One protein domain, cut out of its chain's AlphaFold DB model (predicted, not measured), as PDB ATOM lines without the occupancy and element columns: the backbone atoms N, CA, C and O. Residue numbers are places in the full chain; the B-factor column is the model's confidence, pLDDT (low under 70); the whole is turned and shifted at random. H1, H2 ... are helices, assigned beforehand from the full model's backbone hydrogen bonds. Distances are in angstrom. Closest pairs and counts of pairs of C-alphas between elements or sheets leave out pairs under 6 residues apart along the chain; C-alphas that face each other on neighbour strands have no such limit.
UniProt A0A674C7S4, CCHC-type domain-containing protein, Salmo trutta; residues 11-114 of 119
ATOM      1  N   SER A  11     215.841 204.553 208.000       89.06
ATOM      2  CA  SER A  11     214.740 205.214 207.288       89.06
ATOM      3  C   SER A  11     214.971 205.300 205.775       89.06
ATOM      4  O   SER A  11     214.062 205.019 204.997       89.06
ATOM      5  N   GLU A  12     216.195 205.620 205.354       85.88
ATOM      6  CA  GLU A  12     216.592 205.652 203.941       85.88
ATOM      7  C   GLU A  12     216.622 204.246 203.336       85.88
ATOM      8  O   GLU A  12     216.197 204.043 202.204       85.88
ATOM      9  N   LEU A  13     217.056 203.242 204.102       88.88
ATOM     10  CA  LEU A  13     217.033 201.849 203.666       88.88
ATOM     11  C   LEU A  13     215.598 201.365 203.434       88.88
ATOM     12  O   LEU A  13     215.326 200.741 202.411       88.88
ATOM     13  N   LEU A  14     214.675 201.673 204.352       90.25
ATOM     14  CA  LEU A  14     213.259 201.343 204.189       90.25
ATOM     15  C   LEU A  14     212.647 202.054 202.979       90.25
ATOM     16  O   LEU A  14     211.876 201.442 202.241       90.25
ATOM     17  N   LEU A  15     213.018 203.314 202.736       89.44
ATOM     18  CA  LEU A  15     212.573 204.062 201.561       89.44
ATOM     19  C   LEU A  15     213.120 203.453 200.260       89.44
ATOM     20  O   LEU A  15     212.372 203.270 199.297       89.44
ATOM     21  N   CYS A  16     214.396 203.066 200.241       88.25
ATOM     22  CA  CYS A  16     215.023 202.348 199.132       88.25
ATOM     23  C   CYS A  16     214.351 200.994 198.875       88.25
ATOM     24  O   CYS A  16     214.068 200.666 197.728       88.25
ATOM     25  N   LEU A  17     214.046 200.218 199.919       91.44
ATOM     26  CA  LEU A  17     213.350 198.936 199.777       91.44
ATOM     27  C   LEU A  17     211.933 199.127 199.238       91.44
ATOM     28  O   LEU A  17     211.551 198.452 198.285       91.44
ATOM     29  N   ARG A  18     211.188 200.097 199.778       89.56
ATOM     30  CA  ARG A  18     209.833 200.410 199.318       89.56
ATOM     31  C   ARG A  18     209.809 200.806 197.844       89.56
ATOM     32  O   ARG A  18     209.011 200.289 197.068       89.56
ATOM     33  N   THR A  19     210.699 201.713 197.454       93.06
ATOM     34  CA  THR A  19     210.791 202.189 196.068       93.06
ATOM     35  C   THR A  19     211.286 201.099 195.116       93.06
ATOM     36  O   THR A  19     210.818 201.011 193.978       93.06
ATOM     37  N   GLU A  20     212.179 200.224 195.576       92.19
ATOM     38  CA  GLU A  20     212.662 199.079 194.807       92.19
ATOM     39  C   GLU A  20     211.571 198.014 194.602       92.19
ATOM     40  O   GLU A  20     211.445 197.470 193.502       92.19
ATOM     41  N   GLU A  21     210.737 197.753 195.612       88.62
ATOM     42  CA  GLU A  21     209.550 196.897 195.498       88.62
ATOM     43  C   GLU A  21     208.525 197.471 194.509       88.62
ATOM     44  O   GLU A  21     208.087 196.762 193.597       88.62
ATOM     45  N   ASP A  22     208.205 198.765 194.614       84.88
ATOM     46  CA  ASP A  22     207.259 199.440 193.717       84.88
ATOM     47  C   ASP A  22     207.756 199.413 192.252       84.88
ATOM     48  O   ASP A  22     206.993 199.133 191.317       84.88
ATOM     49  N   ARG A  23     209.066 199.594 192.025       87.25
ATOM     50  CA  ARG A  23     209.693 199.469 190.695       87.25
ATOM     51  C   ARG A  23     209.547 198.059 190.114       87.25
ATOM     52  O   ARG A  23     209.264 197.909 188.918       87.25
ATOM     53  N   ARG A  24     209.717 197.019 190.940       82.12
ATOM     54  CA  ARG A  24     209.520 195.613 190.536       82.12
ATOM     55  C   ARG A  24     208.055 195.332 190.202       82.12
ATOM     56  O   ARG A  24     207.792 194.708 189.173       82.12
ATOM     57  N   ALA A  25     207.113 195.843 190.995       77.25
ATOM     58  CA  ALA A  25     205.677 195.677 190.765       77.25
ATOM     59  C   ALA A  25     205.219 196.302 189.435       77.25
ATOM     60  O   ALA A  25     204.515 195.661 188.653       77.25
ATOM     61  N   VAL A  26     205.680 197.518 189.116       77.31
ATOM     62  CA  VAL A  26     205.374 198.178 187.831       77.31
ATOM     63  C   VAL A  26     205.930 197.381 186.648       77.31
ATOM     64  O   VAL A  26     205.259 197.257 185.622       77.31
ATOM     65  N   LYS A  27     207.133 196.810 186.780       75.88
ATOM     66  CA  LYS A  27     207.731 195.953 185.745       75.88
ATOM     67  C   LYS A  27     206.908 194.680 185.523       75.88
ATOM     68  O   LYS A  27     206.646 194.335 184.374       75.88
ATOM     69  N   ILE A  28     206.446 194.036 186.597       72.06
ATOM     70  CA  ILE A  28     205.582 192.847 186.526       72.06
ATOM     71  C   ILE A  28     204.241 193.189 185.864       72.06
ATOM     72  O   ILE A  28     203.865 192.516 184.910       72.06
ATOM     73  N   ASN A  29     203.573 194.272 186.276       69.94
ATOM     74  CA  ASN A  29     202.295 194.703 185.689       69.94
ATOM     75  C   ASN A  29     202.407 195.074 184.200       69.94
ATOM     76  O   ASN A  29     201.476 194.853 183.427       69.94
ATOM     77  N   ARG A  30     203.552 195.625 183.774       67.25
ATOM     78  CA  ARG A  30     203.833 195.904 182.354       67.25
ATOM     79  C   ARG A  30     204.135 194.640 181.547       67.25
ATOM     80  O   ARG A  30     203.916 194.635 180.343       67.25
ATOM     81  N   MET A  31     204.646 193.590 182.186       58.91
ATOM     82  CA  MET A  31     204.975 192.316 181.536       58.91
ATOM     83  C   MET A  31     203.807 191.313 181.571       58.91
ATOM     84  O   MET A  31     203.749 190.423 180.723       58.91
ATOM     85  N   SER A  32     202.844 191.466 182.485       61.09
ATOM     86  CA  SER A  32     201.670 190.588 182.604       61.09
ATOM     87  C   SER A  32     200.586 190.849 181.555       61.09
ATOM     88  O   SER A  32     199.689 190.029 181.389       61.09
ATOM     89  N   SER A  33     200.648 191.954 180.810       56.03
ATOM     90  CA  SER A  33     199.679 192.272 179.749       56.03
ATOM     91  C   SER A  33     199.954 191.571 178.409       56.03
ATOM     92  O   SER A  33     199.139 191.686 177.497       56.03
ATOM     93  N   ILE A  34     201.038 190.789 178.287       60.44
ATOM     94  CA  ILE A  34     201.335 189.988 177.080       60.44
ATOM     95  C   ILE A  34     200.856 188.529 177.212       60.44
ATOM     96  O   ILE A  34     200.617 187.866 176.204       60.44
ATOM     97  N   VAL A  35     200.608 188.029 178.426       57.38
ATOM     98  CA  VAL A  35     200.011 186.702 178.640       57.38
ATOM     99  C   VAL A  35     198.790 186.829 179.537       57.38
ATOM    100  O   VAL A  35     198.908 187.085 180.726       57.38
ATOM    101  N   LYS A  36     197.592 186.651 178.968       54.97
ATOM    102  CA  LYS A  36     196.361 186.515 179.756       54.97
ATOM    103  C   LYS A  36     196.526 185.295 180.674       54.97
ATOM    104  O   LYS A  36     196.580 184.183 180.147       54.97
ATOM    105  N   PRO A  37     196.570 185.434 182.009       47.19
ATOM    106  CA  PRO A  37     196.397 184.285 182.868       47.19
ATOM    107  C   PRO A  37     194.894 184.010 182.914       47.19
ATOM    108  O   PRO A  37     194.144 184.671 183.631       47.19
ATOM    109  N   THR A  38     194.434 183.048 182.117       54.12
ATOM    110  CA  THR A  38     193.138 182.409 182.351       54.12
ATOM    111  C   THR A  38     193.260 181.603 183.641       54.12
ATOM    112  O   THR A  38     193.588 180.421 183.615       54.12
ATOM    113  N   LEU A  39     193.016 182.244 184.780       54.53
ATOM    114  CA  LEU A  39     192.636 181.558 186.008       54.53
ATOM    115  C   LEU A  39     191.172 181.894 186.274       54.53
ATOM    116  O   LEU A  39     190.827 182.875 186.924       54.53
ATOM    117  N   HIS A  40     190.306 181.067 185.692       58.19
ATOM    118  CA  HIS A  40     188.919 180.938 186.106       58.19
ATOM    119  C   HIS A  40     188.915 180.371 187.532       58.19
ATOM    120  O   HIS A  40     189.229 179.199 187.742       58.19
ATOM    121  N   MET A  41     188.634 181.229 188.514       50.59
ATOM    122  CA  MET A  41     188.466 180.834 189.909       50.59
ATOM    123  C   MET A  41     187.192 179.990 190.019       50.59
ATOM    124  O   MET A  41     186.099 180.457 189.701       50.59
ATOM    125  N   GLN A  42     187.347 178.730 190.415       44.19
ATOM    126  CA  GLN A  42     186.243 177.798 190.614       44.19
ATOM    127  C   GLN A  42     185.382 178.243 191.801       44.19
ATOM    128  O   GLN A  42     185.824 178.199 192.946       44.19
ATOM    129  N   SER A  43     184.141 178.631 191.505       50.34
ATOM    130  CA  SER A  43     183.030 178.590 192.456       50.34
ATOM    131  C   SER A  43     182.347 177.236 192.307       50.34
ATOM    132  O   SER A  43     181.993 176.827 191.202       50.34
ATOM    133  N   VAL A  44     182.212 176.525 193.418       53.31
ATOM    134  CA  VAL A  44     181.636 175.185 193.505       53.31
ATOM    135  C   VAL A  44     180.168 175.157 193.065       53.31
ATOM    136  O   VAL A  44     179.330 175.873 193.605       53.31
ATOM    137  N   SER A  45     179.856 174.273 192.122       45.56
ATOM    138  CA  SER A  45     178.568 173.581 192.047       45.56
ATOM    139  C   SER A  45     178.785 172.242 191.342       45.56
ATOM    140  O   SER A  45     179.210 172.166 190.191       45.56
ATOM    141  N   GLU A  46     178.550 171.205 192.121       49.72
ATOM    142  CA  GLU A  46     178.654 169.776 191.878       49.72
ATOM    143  C   GLU A  46     177.864 169.330 190.633       49.72
ATOM    144  O   GLU A  46     176.641 169.413 190.618       49.72
ATOM    145  N   VAL A  47     178.543 168.833 189.589       48.47
ATOM    146  CA  VAL A  47     177.928 167.974 188.561       48.47
ATOM    147  C   VAL A  47     178.909 166.868 188.171       48.47
ATOM    148  O   VAL A  47     180.054 167.108 187.782       48.47
ATOM    149  N   SER A  48     178.418 165.642 188.326       49.66
ATOM    150  CA  SER A  48     179.063 164.354 188.102       49.66
ATOM    151  C   SER A  48     179.791 164.239 186.755       49.66
ATOM    152  O   SER A  48     179.201 164.458 185.698       49.66
ATOM    153  N   ARG A  49     181.066 163.831 186.787       40.59
ATOM    154  CA  ARG A  49     181.813 163.355 185.611       40.59
ATOM    155  C   ARG A  49     181.926 161.835 185.681       40.59
ATOM    156  O   ARG A  49     182.907 161.309 186.199       40.59
ATOM    157  N   TYR A  50     180.929 161.139 185.143       45.16
ATOM    158  CA  TYR A  50     181.129 159.775 184.664       45.16
ATOM    159  C   TYR A  50     181.971 159.858 183.386       45.16
ATOM    160  O   TYR A  50     181.580 160.516 182.424       45.16
ATOM    161  N   CYS A  51     183.162 159.261 183.393       42.72
ATOM    162  CA  CYS A  51     183.980 159.134 182.191       42.72
ATOM    163  C   CYS A  51     183.592 157.840 181.466       42.72
ATOM    164  O   CYS A  51     183.966 156.755 181.907       42.72
ATOM    165  N   ASP A  52     182.868 157.970 180.354       42.84
ATOM    166  CA  ASP A  52     182.660 156.894 179.382       42.84
ATOM    167  C   ASP A  52     183.965 156.597 178.608       42.84
ATOM    168  O   ASP A  52     184.624 157.527 178.134       42.84
ATOM    169  N   PRO A  53     184.364 155.323 178.423       49.69
ATOM    170  CA  PRO A  53     185.649 154.958 177.819       49.69
ATOM    171  C   PRO A  53     185.642 154.845 176.282       49.69
ATOM    172  O   PRO A  53     186.521 154.195 175.717       49.69
ATOM    173  N   ASN A  54     184.692 155.450 175.562       52.88
ATOM    174  CA  ASN A  54     184.616 155.300 174.103       52.88
ATOM    175  C   ASN A  54     184.301 156.617 173.383       52.88
ATOM    176  O   ASN A  54     183.174 156.879 172.980       52.88
ATOM    177  N   ALA A  55     185.324 157.452 173.212       43.16
ATOM    178  CA  ALA A  55     185.273 158.584 172.296       43.16
ATOM    179  C   ALA A  55     186.598 158.670 171.537       43.16
ATOM    180  O   ALA A  55     187.611 159.171 172.028       43.16
ATOM    181  N   GLY A  56     186.591 158.114 170.326       43.97
ATOM    182  CA  GLY A  56     187.653 158.299 169.357       43.97
ATOM    183  C   GLY A  56     187.819 159.772 168.976       43.97
ATOM    184  O   GLY A  56     186.854 160.509 168.832       43.97
ATOM    185  N   GLN A  57     189.081 160.145 168.769       59.19
ATOM    186  CA  GLN A  57     189.531 161.152 167.809       59.19
ATOM    187  C   GLN A  57     188.761 162.481 167.812       59.19
ATOM    188  O   GLN A  57     187.997 162.786 166.901       59.19
ATOM    189  N   THR A  58     189.090 163.349 168.766       38.41
ATOM    190  CA  THR A  58     188.892 164.790 168.590       38.41
ATOM    191  C   THR A  58     190.242 165.454 168.380       38.41
ATOM    192  O   THR A  58     191.059 165.544 169.300       38.41
ATOM    193  N   ALA A  59     190.456 165.918 167.149       51.88
ATOM    194  CA  ALA A  59     191.479 166.877 166.773       51.88
ATOM    195  C   ALA A  59     191.406 168.098 167.708       51.88
ATOM    196  O   ALA A  59     190.598 169.006 167.516       51.88
ATOM    197  N   SER A  60     192.226 168.100 168.760       51.34
ATOM    198  CA  SER A  60     192.313 169.218 169.690       51.34
ATOM    199  C   SER A  60     193.439 170.147 169.250       51.34
ATOM    200  O   SER A  60     194.603 169.776 169.109       51.34
ATOM    201  N   LYS A  61     193.050 171.391 168.989       47.19
ATOM    202  CA  LYS A  61     193.906 172.529 168.667       47.19
ATOM    203  C   LYS A  61     194.742 172.948 169.887       47.19
ATOM    204  O   LYS A  61     194.581 174.052 170.393       47.19
ATOM    205  N   SER A  62     195.651 172.097 170.363       51.50
ATOM    206  CA  SER A  62     196.675 172.483 171.340       51.50
ATOM    207  C   SER A  62     197.947 172.897 170.601       51.50
ATOM    208  O   SER A  62     198.958 172.190 170.591       51.50
ATOM    209  N   GLN A  63     197.895 174.046 169.926       50.16
ATOM    210  CA  GLN A  63     199.087 174.712 169.399       50.16
ATOM    211  C   GLN A  63     199.900 175.327 170.548       50.16
ATOM    212  O   GLN A  63     200.032 176.534 170.673       50.16
ATOM    213  N   THR A  64     200.474 174.472 171.379       48.62
ATOM    214  CA  THR A  64     201.760 174.716 172.044       48.62
ATOM    215  C   THR A  64     202.558 173.438 171.828       48.62
ATOM    216  O   THR A  64     202.813 172.650 172.739       48.62
ATOM    217  N   LYS A  65     202.750 173.134 170.541       54.47
ATOM    218  CA  LYS A  65     203.129 171.815 170.044       54.47
ATOM    219  C   LYS A  65     204.624 171.627 170.290       54.47
ATOM    220  O   LYS A  65     205.429 172.472 169.904       54.47
ATOM    221  N   ALA A  66     204.970 170.542 170.978       57.06
ATOM    222  CA  ALA A  66     206.347 170.108 171.146       57.06
ATOM    223  C   ALA A  66     207.045 170.076 169.778       57.06
ATOM    224  O   ALA A  66     206.470 169.617 168.792       57.06
ATOM    225  N   TRP A  67     208.260 170.616 169.741       74.81
ATOM    226  CA  TRP A  67     208.935 171.045 168.516       74.81
ATOM    227  C   TRP A  67     209.213 169.891 167.534       74.81
ATOM    228  O   TRP A  67     209.265 170.154 166.347       74.81
ATOM    229  N   PHE A  68     209.349 168.639 167.983       86.94
ATOM    230  CA  PHE A  68     209.361 167.419 167.157       86.94
ATOM    231  C   PHE A  68     209.334 166.177 168.068       86.94
ATOM    232  O   PHE A  68     209.555 166.270 169.280       86.94
ATOM    233  N   CYS A  69     209.078 164.993 167.512       89.56
ATOM    234  CA  CYS A  69     209.134 163.735 168.252       89.56
ATOM    235  C   CYS A  69     210.583 163.292 168.504       89.56
ATOM    236  O   CYS A  69     211.298 162.946 167.572       89.56
ATOM    237  N   PHE A  70     211.005 163.161 169.762       87.19
ATOM    238  CA  PHE A  70     212.355 162.682 170.110       87.19
ATOM    239  C   PHE A  70     212.638 161.208 169.771       87.19
ATOM    240  O   PHE A  70     213.759 160.735 169.945       87.19
ATOM    241  N   LYS A  71     211.629 160.461 169.305       87.62
ATOM    242  CA  LYS A  71     211.770 159.055 168.912       87.62
ATOM    243  C   LYS A  71     212.002 158.897 167.409       87.62
ATOM    244  O   LYS A  71     212.915 158.178 167.017       87.62
ATOM    245  N   CYS A  72     211.193 159.550 166.578       90.69
ATOM    246  CA  CYS A  72     211.257 159.420 165.116       90.69
ATOM    247  C   CYS A  72     211.642 160.711 164.378       90.69
ATOM    248  O   CYS A  72     211.908 160.646 163.188       90.69
ATOM    249  N   GLY A  73     211.663 161.859 165.059       87.06
ATOM    250  CA  GLY A  73     212.024 163.176 164.525       87.06
ATOM    251  C   GLY A  73     210.933 163.884 163.706       87.06
ATOM    252  O   GLY A  73     211.182 164.967 163.184       87.06
ATOM    253  N   GLU A  74     209.722 163.325 163.613       87.06
ATOM    254  CA  GLU A  74     208.596 163.948 162.900       87.06
ATOM    255  C   GLU A  74     207.820 164.974 163.738       87.06
ATOM    256  O   GLU A  74     207.791 164.926 164.971       87.06
ATOM    257  N   ASN A  75     207.147 165.894 163.042       75.00
ATOM    258  CA  ASN A  75     206.477 167.061 163.611       75.00
ATOM    259  C   ASN A  75     204.965 166.877 163.682       75.00
ATOM    260  O   ASN A  75     204.236 167.604 163.026       75.00
ATOM    261  N   ASP A  76     204.469 165.940 164.481       83.31
ATOM    262  CA  ASP A  76     203.015 165.847 164.686       83.31
ATOM    263  C   ASP A  76     202.589 165.256 166.017       83.31
ATOM    264  O   ASP A  76     201.486 165.526 166.494       83.31
ATOM    265  N   HIS A  77     203.483 164.508 166.642       86.75
ATOM    266  CA  HIS A  77     203.240 163.789 167.872       86.75
ATOM    267  C   HIS A  77     204.465 163.890 168.782       86.75
ATOM    268  O   HIS A  77     205.556 164.276 168.368       86.75
ATOM    269  N   ILE A  78     204.279 163.514 170.040       87.44
ATOM    270  CA  ILE A  78     205.355 163.382 171.025       87.44
ATOM    271  C   ILE A  78     205.732 161.912 171.199       87.44
ATOM    272  O   ILE A  78     204.969 161.023 170.822       87.44
ATOM    273  N   ALA A  79     206.891 161.640 171.806       84.81
ATOM    274  CA  ALA A  79     207.414 160.281 171.977       84.81
ATOM    275  C   ALA A  79     206.414 159.309 172.638       84.81
ATOM    276  O   ALA A  79     206.415 158.127 172.304       84.81
ATOM    277  N   SER A  80     205.526 159.806 173.507       83.94
ATOM    278  CA  SER A  80     204.487 159.002 174.165       83.94
ATOM    279  C   SER A  80     203.368 158.519 173.235       83.94
ATOM    280  O   SER A  80     202.706 157.539 173.552       83.94
ATOM    281  N   GLN A  81     203.161 159.167 172.087       83.75
ATOM    282  CA  GLN A  81     202.149 158.803 171.083       83.75
ATOM    283  C   GLN A  81     202.795 158.409 169.741       83.75
ATOM    284  O   GLN A  81     202.139 158.390 168.700       83.75
ATOM    285  N   CYS A  82     204.097 158.107 169.748       89.31
ATOM    286  CA  CYS A  82     204.865 157.797 168.548       89.31
ATOM    287  C   CYS A  82     204.620 156.366 168.070       89.31
ATOM    288  O   CYS A  82     205.004 155.403 168.735       89.31
ATOM    289  N   LYS A  83     204.033 156.241 166.875       88.19
ATOM    290  CA  LYS A  83     203.851 154.961 166.172       88.19
ATOM    291  C   LYS A  83     204.980 154.652 165.183       88.19
ATOM    292  O   LYS A  83     205.093 153.518 164.731       88.19
ATOM    293  N   ASN A  84     205.822 155.634 164.870       84.69
ATOM    294  CA  ASN A  84     206.855 155.498 163.847       84.69
ATOM    295  C   ASN A  84     208.102 154.776 164.384       84.69
ATOM    296  O   ASN A  84     208.396 154.822 165.593       84.69
ATOM    297  N   PRO A  85     208.858 154.101 163.496       84.88
ATOM    298  CA  PRO A  85     210.121 153.489 163.876       84.88
ATOM    299  C   PRO A  85     211.111 154.559 164.373       84.88
ATOM    300  O   PRO A  85     211.074 155.703 163.912       84.88
ATOM    301  N   PRO A  86     211.996 154.222 165.329       90.94
ATOM    302  CA  PRO A  86     213.021 155.151 165.786       90.94
ATOM    303  C   PRO A  86     213.949 155.575 164.642       90.94
ATOM    304  O   PRO A  86     214.544 154.721 163.988       90.94
ATOM    305  N   ASN A  87     214.119 156.884 164.442       87.88
ATOM    306  CA  ASN A  87     215.037 157.436 163.444       87.88
ATOM    307  C   ASN A  87     216.024 158.388 164.123       87.88
ATOM    308  O   ASN A  87     215.749 159.572 164.303       87.88
ATOM    309  N   LYS A  88     217.183 157.849 164.513       85.88
ATOM    310  CA  LYS A  88     218.219 158.617 165.218       85.88
ATOM    311  C   LYS A  88     218.811 159.732 164.356       85.88
ATOM    312  O   LYS A  88     218.997 160.825 164.863       85.88
ATOM    313  N   SER A  89     219.014 159.496 163.059       88.94
ATOM    314  CA  SER A  89     219.623 160.486 162.159       88.94
ATOM    315  C   SER A  89     218.793 161.768 162.066       88.94
ATOM    316  O   SER A  89     219.327 162.862 162.226       88.94
ATOM    317  N   LEU A  90     217.481 161.627 161.850       87.75
ATOM    318  CA  LEU A  90     216.566 162.768 161.749       87.75
ATOM    319  C   LEU A  90     216.454 163.513 163.088       87.75
ATOM    320  O   LEU A  90     216.402 164.740 163.133       87.75
ATOM    321  N   VAL A  91     216.433 162.764 164.191       90.19
ATOM    322  CA  VAL A  91     216.371 163.321 165.544       90.19
ATOM    323  C   VAL A  91     217.639 164.113 165.867       90.19
ATOM    324  O   VAL A  91     217.533 165.239 166.346       90.19
ATOM    325  N   ASP A  92     218.822 163.579 165.566       89.06
ATOM    326  CA  ASP A  92     220.107 164.232 165.841       89.06
ATOM    327  C   ASP A  92     220.271 165.537 165.047       89.06
ATOM    328  O   ASP A  92     220.740 166.541 165.585       89.06
ATOM    329  N   GLU A  93     219.845 165.555 163.782       91.44
ATOM    330  CA  GLU A  93     219.812 166.768 162.956       91.44
ATOM    331  C   GLU A  93     218.882 167.830 163.561       91.44
ATOM    332  O   GLU A  93     219.295 168.970 163.788       91.44
ATOM    333  N   LYS A  94     217.663 167.434 163.944       90.25
ATOM    334  CA  LYS A  94     216.697 168.324 164.603       90.25
ATOM    335  C   LYS A  94     217.193 168.843 165.952       90.25
ATOM    336  O   LYS A  94     216.956 170.003 166.288       90.25
ATOM    337  N   TYR A  95     217.925 168.031 166.713       89.62
ATOM    338  CA  TYR A  95     218.574 168.469 167.948       89.62
ATOM    339  C   TYR A  95     219.659 169.516 167.701       89.62
ATOM    340  O   TYR A  95     219.745 170.477 168.468       89.62
ATOM    341  N   LYS A  96     220.469 169.368 166.646       92.00
ATOM    342  CA  LYS A  96     221.483 170.371 166.277       92.00
ATOM    343  C   LYS A  96     220.837 171.703 165.908       92.00
ATOM    344  O   LYS A  96     221.255 172.735 166.425       92.00
ATOM    345  N   GLU A  97     219.784 171.676 165.093       90.38
ATOM    346  CA  GLU A  97     219.005 172.873 164.744       90.38
ATOM    347  C   GLU A  97     218.410 173.545 165.990       90.38
ATOM    348  O   GLU A  97     218.514 174.760 166.173       90.38
ATOM    349  N   LEU A  98     217.806 172.743 166.874       88.62
ATOM    350  CA  LEU A  98     217.212 173.220 168.120       88.62
ATOM    351  C   LEU A  98     218.261 173.875 169.025       88.62
ATOM    352  O   LEU A  98     218.018 174.944 169.588       88.62
ATOM    353  N   LYS A  99     219.430 173.241 169.154       90.00
ATOM    354  CA  LYS A  99     220.546 173.725 169.964       90.00
ATOM    355  C   LYS A  99     221.101 175.040 169.424       90.00
ATOM    356  O   LYS A  99     221.260 175.967 170.211       90.00
ATOM    357  N   ALA A 100     221.312 175.146 168.113       92.62
ATOM    358  CA  ALA A 100     221.773 176.378 167.475       92.62
ATOM    359  C   ALA A 100     220.811 177.540 167.753       92.62
ATOM    360  O   ALA A 100     221.232 178.585 168.244       92.62
ATOM    361  N   ARG A 101     219.500 177.324 167.573       90.19
ATOM    362  CA  ARG A 101     218.496 178.357 167.872       90.19
ATOM    363  C   ARG A 101     218.484 178.740 169.351       90.19
ATOM    364  O   ARG A 101     218.293 179.908 169.685       90.19
ATOM    365  N   GLN A 102     218.671 177.769 170.244       85.88
ATOM    366  CA  GLN A 102     218.750 178.045 171.674       85.88
ATOM    367  C   GLN A 102     220.010 178.842 172.031       85.88
ATOM    368  O   GLN A 102     219.932 179.737 172.868       85.88
ATOM    369  N   ASP A 103     221.150 178.530 171.423       88.75
ATOM    370  CA  ASP A 103     222.413 179.218 171.676       88.75
ATOM    371  C   ASP A 103     222.393 180.644 171.103       88.75
ATOM    372  O   ASP A 103     222.785 181.575 171.800       88.75
ATOM    373  N   GLU A 104     221.827 180.854 169.910       89.62
ATOM    374  CA  GLU A 104     221.564 182.187 169.347       89.62
ATOM    375  C   GLU A 104     220.627 183.001 170.237       89.62
ATOM    376  O   GLU A 104     220.894 184.163 170.548       89.62
ATOM    377  N   TRP A 105     219.528 182.389 170.691       89.38
ATOM    378  CA  TRP A 105     218.613 183.052 171.611       89.38
ATOM    379  C   TRP A 105     219.323 183.410 172.915       89.38
ATOM    380  O   TRP A 105     219.182 184.532 173.381       89.38
ATOM    381  N   LYS A 106     220.137 182.513 173.481       83.88
ATOM    382  CA  LYS A 106     220.931 182.791 174.688       83.88
ATOM    383  C   LYS A 106     221.953 183.900 174.467       83.88
ATOM    384  O   LYS A 106     222.104 184.732 175.353       83.88
ATOM    385  N   ALA A 107     222.622 183.935 173.317       86.94
ATOM    386  CA  ALA A 107     223.583 184.979 172.972       86.94
ATOM    387  C   ALA A 107     222.900 186.346 172.850       86.94
ATOM    388  O   ALA A 107     223.386 187.331 173.399       86.94
ATOM    389  N   ASN A 108     221.732 186.400 172.211       84.12
ATOM    390  CA  ASN A 108     220.956 187.633 172.063       84.12
ATOM    391  C   ASN A 108     220.241 188.046 173.357       84.12
ATOM    392  O   ASN A 108     219.998 189.226 173.593       84.12
ATOM    393  N   ASN A 109     219.921 187.079 174.214       82.94
ATOM    394  CA  ASN A 109     219.168 187.265 175.450       82.94
ATOM    395  C   ASN A 109     220.049 187.161 176.709       82.94
ATOM    396  O   ASN A 109     219.549 186.939 177.815       82.94
ATOM    397  N   TRP A 110     221.366 187.307 176.556       70.69
ATOM    398  CA  TRP A 110     222.340 187.006 177.607       70.69
ATOM    399  C   TRP A 110     222.139 187.864 178.872       70.69
ATOM    400  O   TRP A 110     222.220 187.345 179.983       70.69
ATOM    401  N   ALA A 111     221.757 189.139 178.718       63.03
ATOM    402  CA  ALA A 111     221.466 190.064 179.822       63.03
ATOM    403  C   ALA A 111     220.161 189.747 180.585       63.03
ATOM    404  O   ALA A 111     219.968 190.206 181.709       63.03
ATOM    405  N   LEU A 112     219.254 188.963 179.990       62.69
ATOM    406  CA  LEU A 112     218.038 188.465 180.645       62.69
ATOM    407  C   LEU A 112     218.264 187.111 181.337       62.69
ATOM    408  O   LEU A 112     217.465 186.731 182.190       62.69
ATOM    409  N   MET A 113     219.340 186.395 180.991       59.19
ATOM    410  CA  MET A 113     219.695 185.095 181.573       59.19
ATOM    411  C   MET A 113     220.737 185.201 182.691       59.19
ATOM    412  O   MET A 113     220.743 184.358 183.585       59.19
ATOM    413  N   HIS A 114     221.581 186.235 182.689       58.22
ATOM    414  CA  HIS A 114     222.508 186.519 183.782       58.22
ATOM    415  C   HIS A 114     222.067 187.792 184.505       58.22
ATOM    416  O   HIS A 114     222.295 188.910 184.050       58.22
TER     417      HIS A 114
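AT A GLANCE: This is residues 11 to 114 of the 119 residues of the protein "CCHC-type domain-containing protein" of Salmo trutta (UniProt A0A674C7S4). Two long helices, H1 and H2, stand well away from each other, joined by a long stretch without named elements, residues 32 to 87, that swings out in a wide open arc and then folds into a small knot of loops. H1 and the arc up to residue 64 stick out free, the later part of the stretch folds back near the first part of H2, and the short H3 sits at the far end of H2, where residues 107 to 113 also stand free. The printed part has 104 residues with three named helices, in the order H1, H2, H3, and no named strand; the class is all helix, though under half of the residues, 46 of 104, are in named elements. The whole is extended, with a radius of gyration of the C-alphas of 23.0 A, and flat, with spans of 67 by 50 by 19 A.

IN THESE COORDINATES: H1 is residues 11 to 31 and measures 30.4 A from first to last C-alpha, beginning with C-alpha 11 at (214.740, 205.214, 207.288). H2 is residues 88 to 108 and measures 29.9 A, beginning with C-alpha 88 at (218.219, 158.617, 165.218). H3 is residues 110 to 113, and its C-alpha 113 is at (219.695, 185.095, 181.573).

HOW THE PARTS SIT: H1 touches no helix and is apart from both H2 and H3. H2 and H3 are close but not clearly touching, with 1 pair of C-alphas within 8 A; the closest C-alphas, those of Lys 106 and Met 113, are 7.4 A apart. Residues 11 to 64 stand free, of which 11 to 31 belong to H1. Residues 99 to 105, which belong to H2, also stand free, as do residues 107 to 113, of which 110 to 113 belong to H3. In H1 and H2 every pair of O of residue i and N of residue i+4 is within hydrogen-bond range. H3 is too short for such a pair, but its 1 pair of O of residue i and N of residue i+3 is within range.

THE WHOLE: The two C-alphas farthest apart are those of Ser 11 and Pro 85, at 67.7 A, and the first and last printed C-alphas, those of Ser 11 and His 114, are 31.0 A apart. The printed part has no cut. The link from H1 to H2 is long, with 56 residues, and its C-alphas lie 7 to 31 A from the mean of the C-alphas. The link from H2 to H3 is tight, with 1 residue. The mean pLDDT of the printed part is 72.8; residues 29 to 66 and 111 to 114 are under 70.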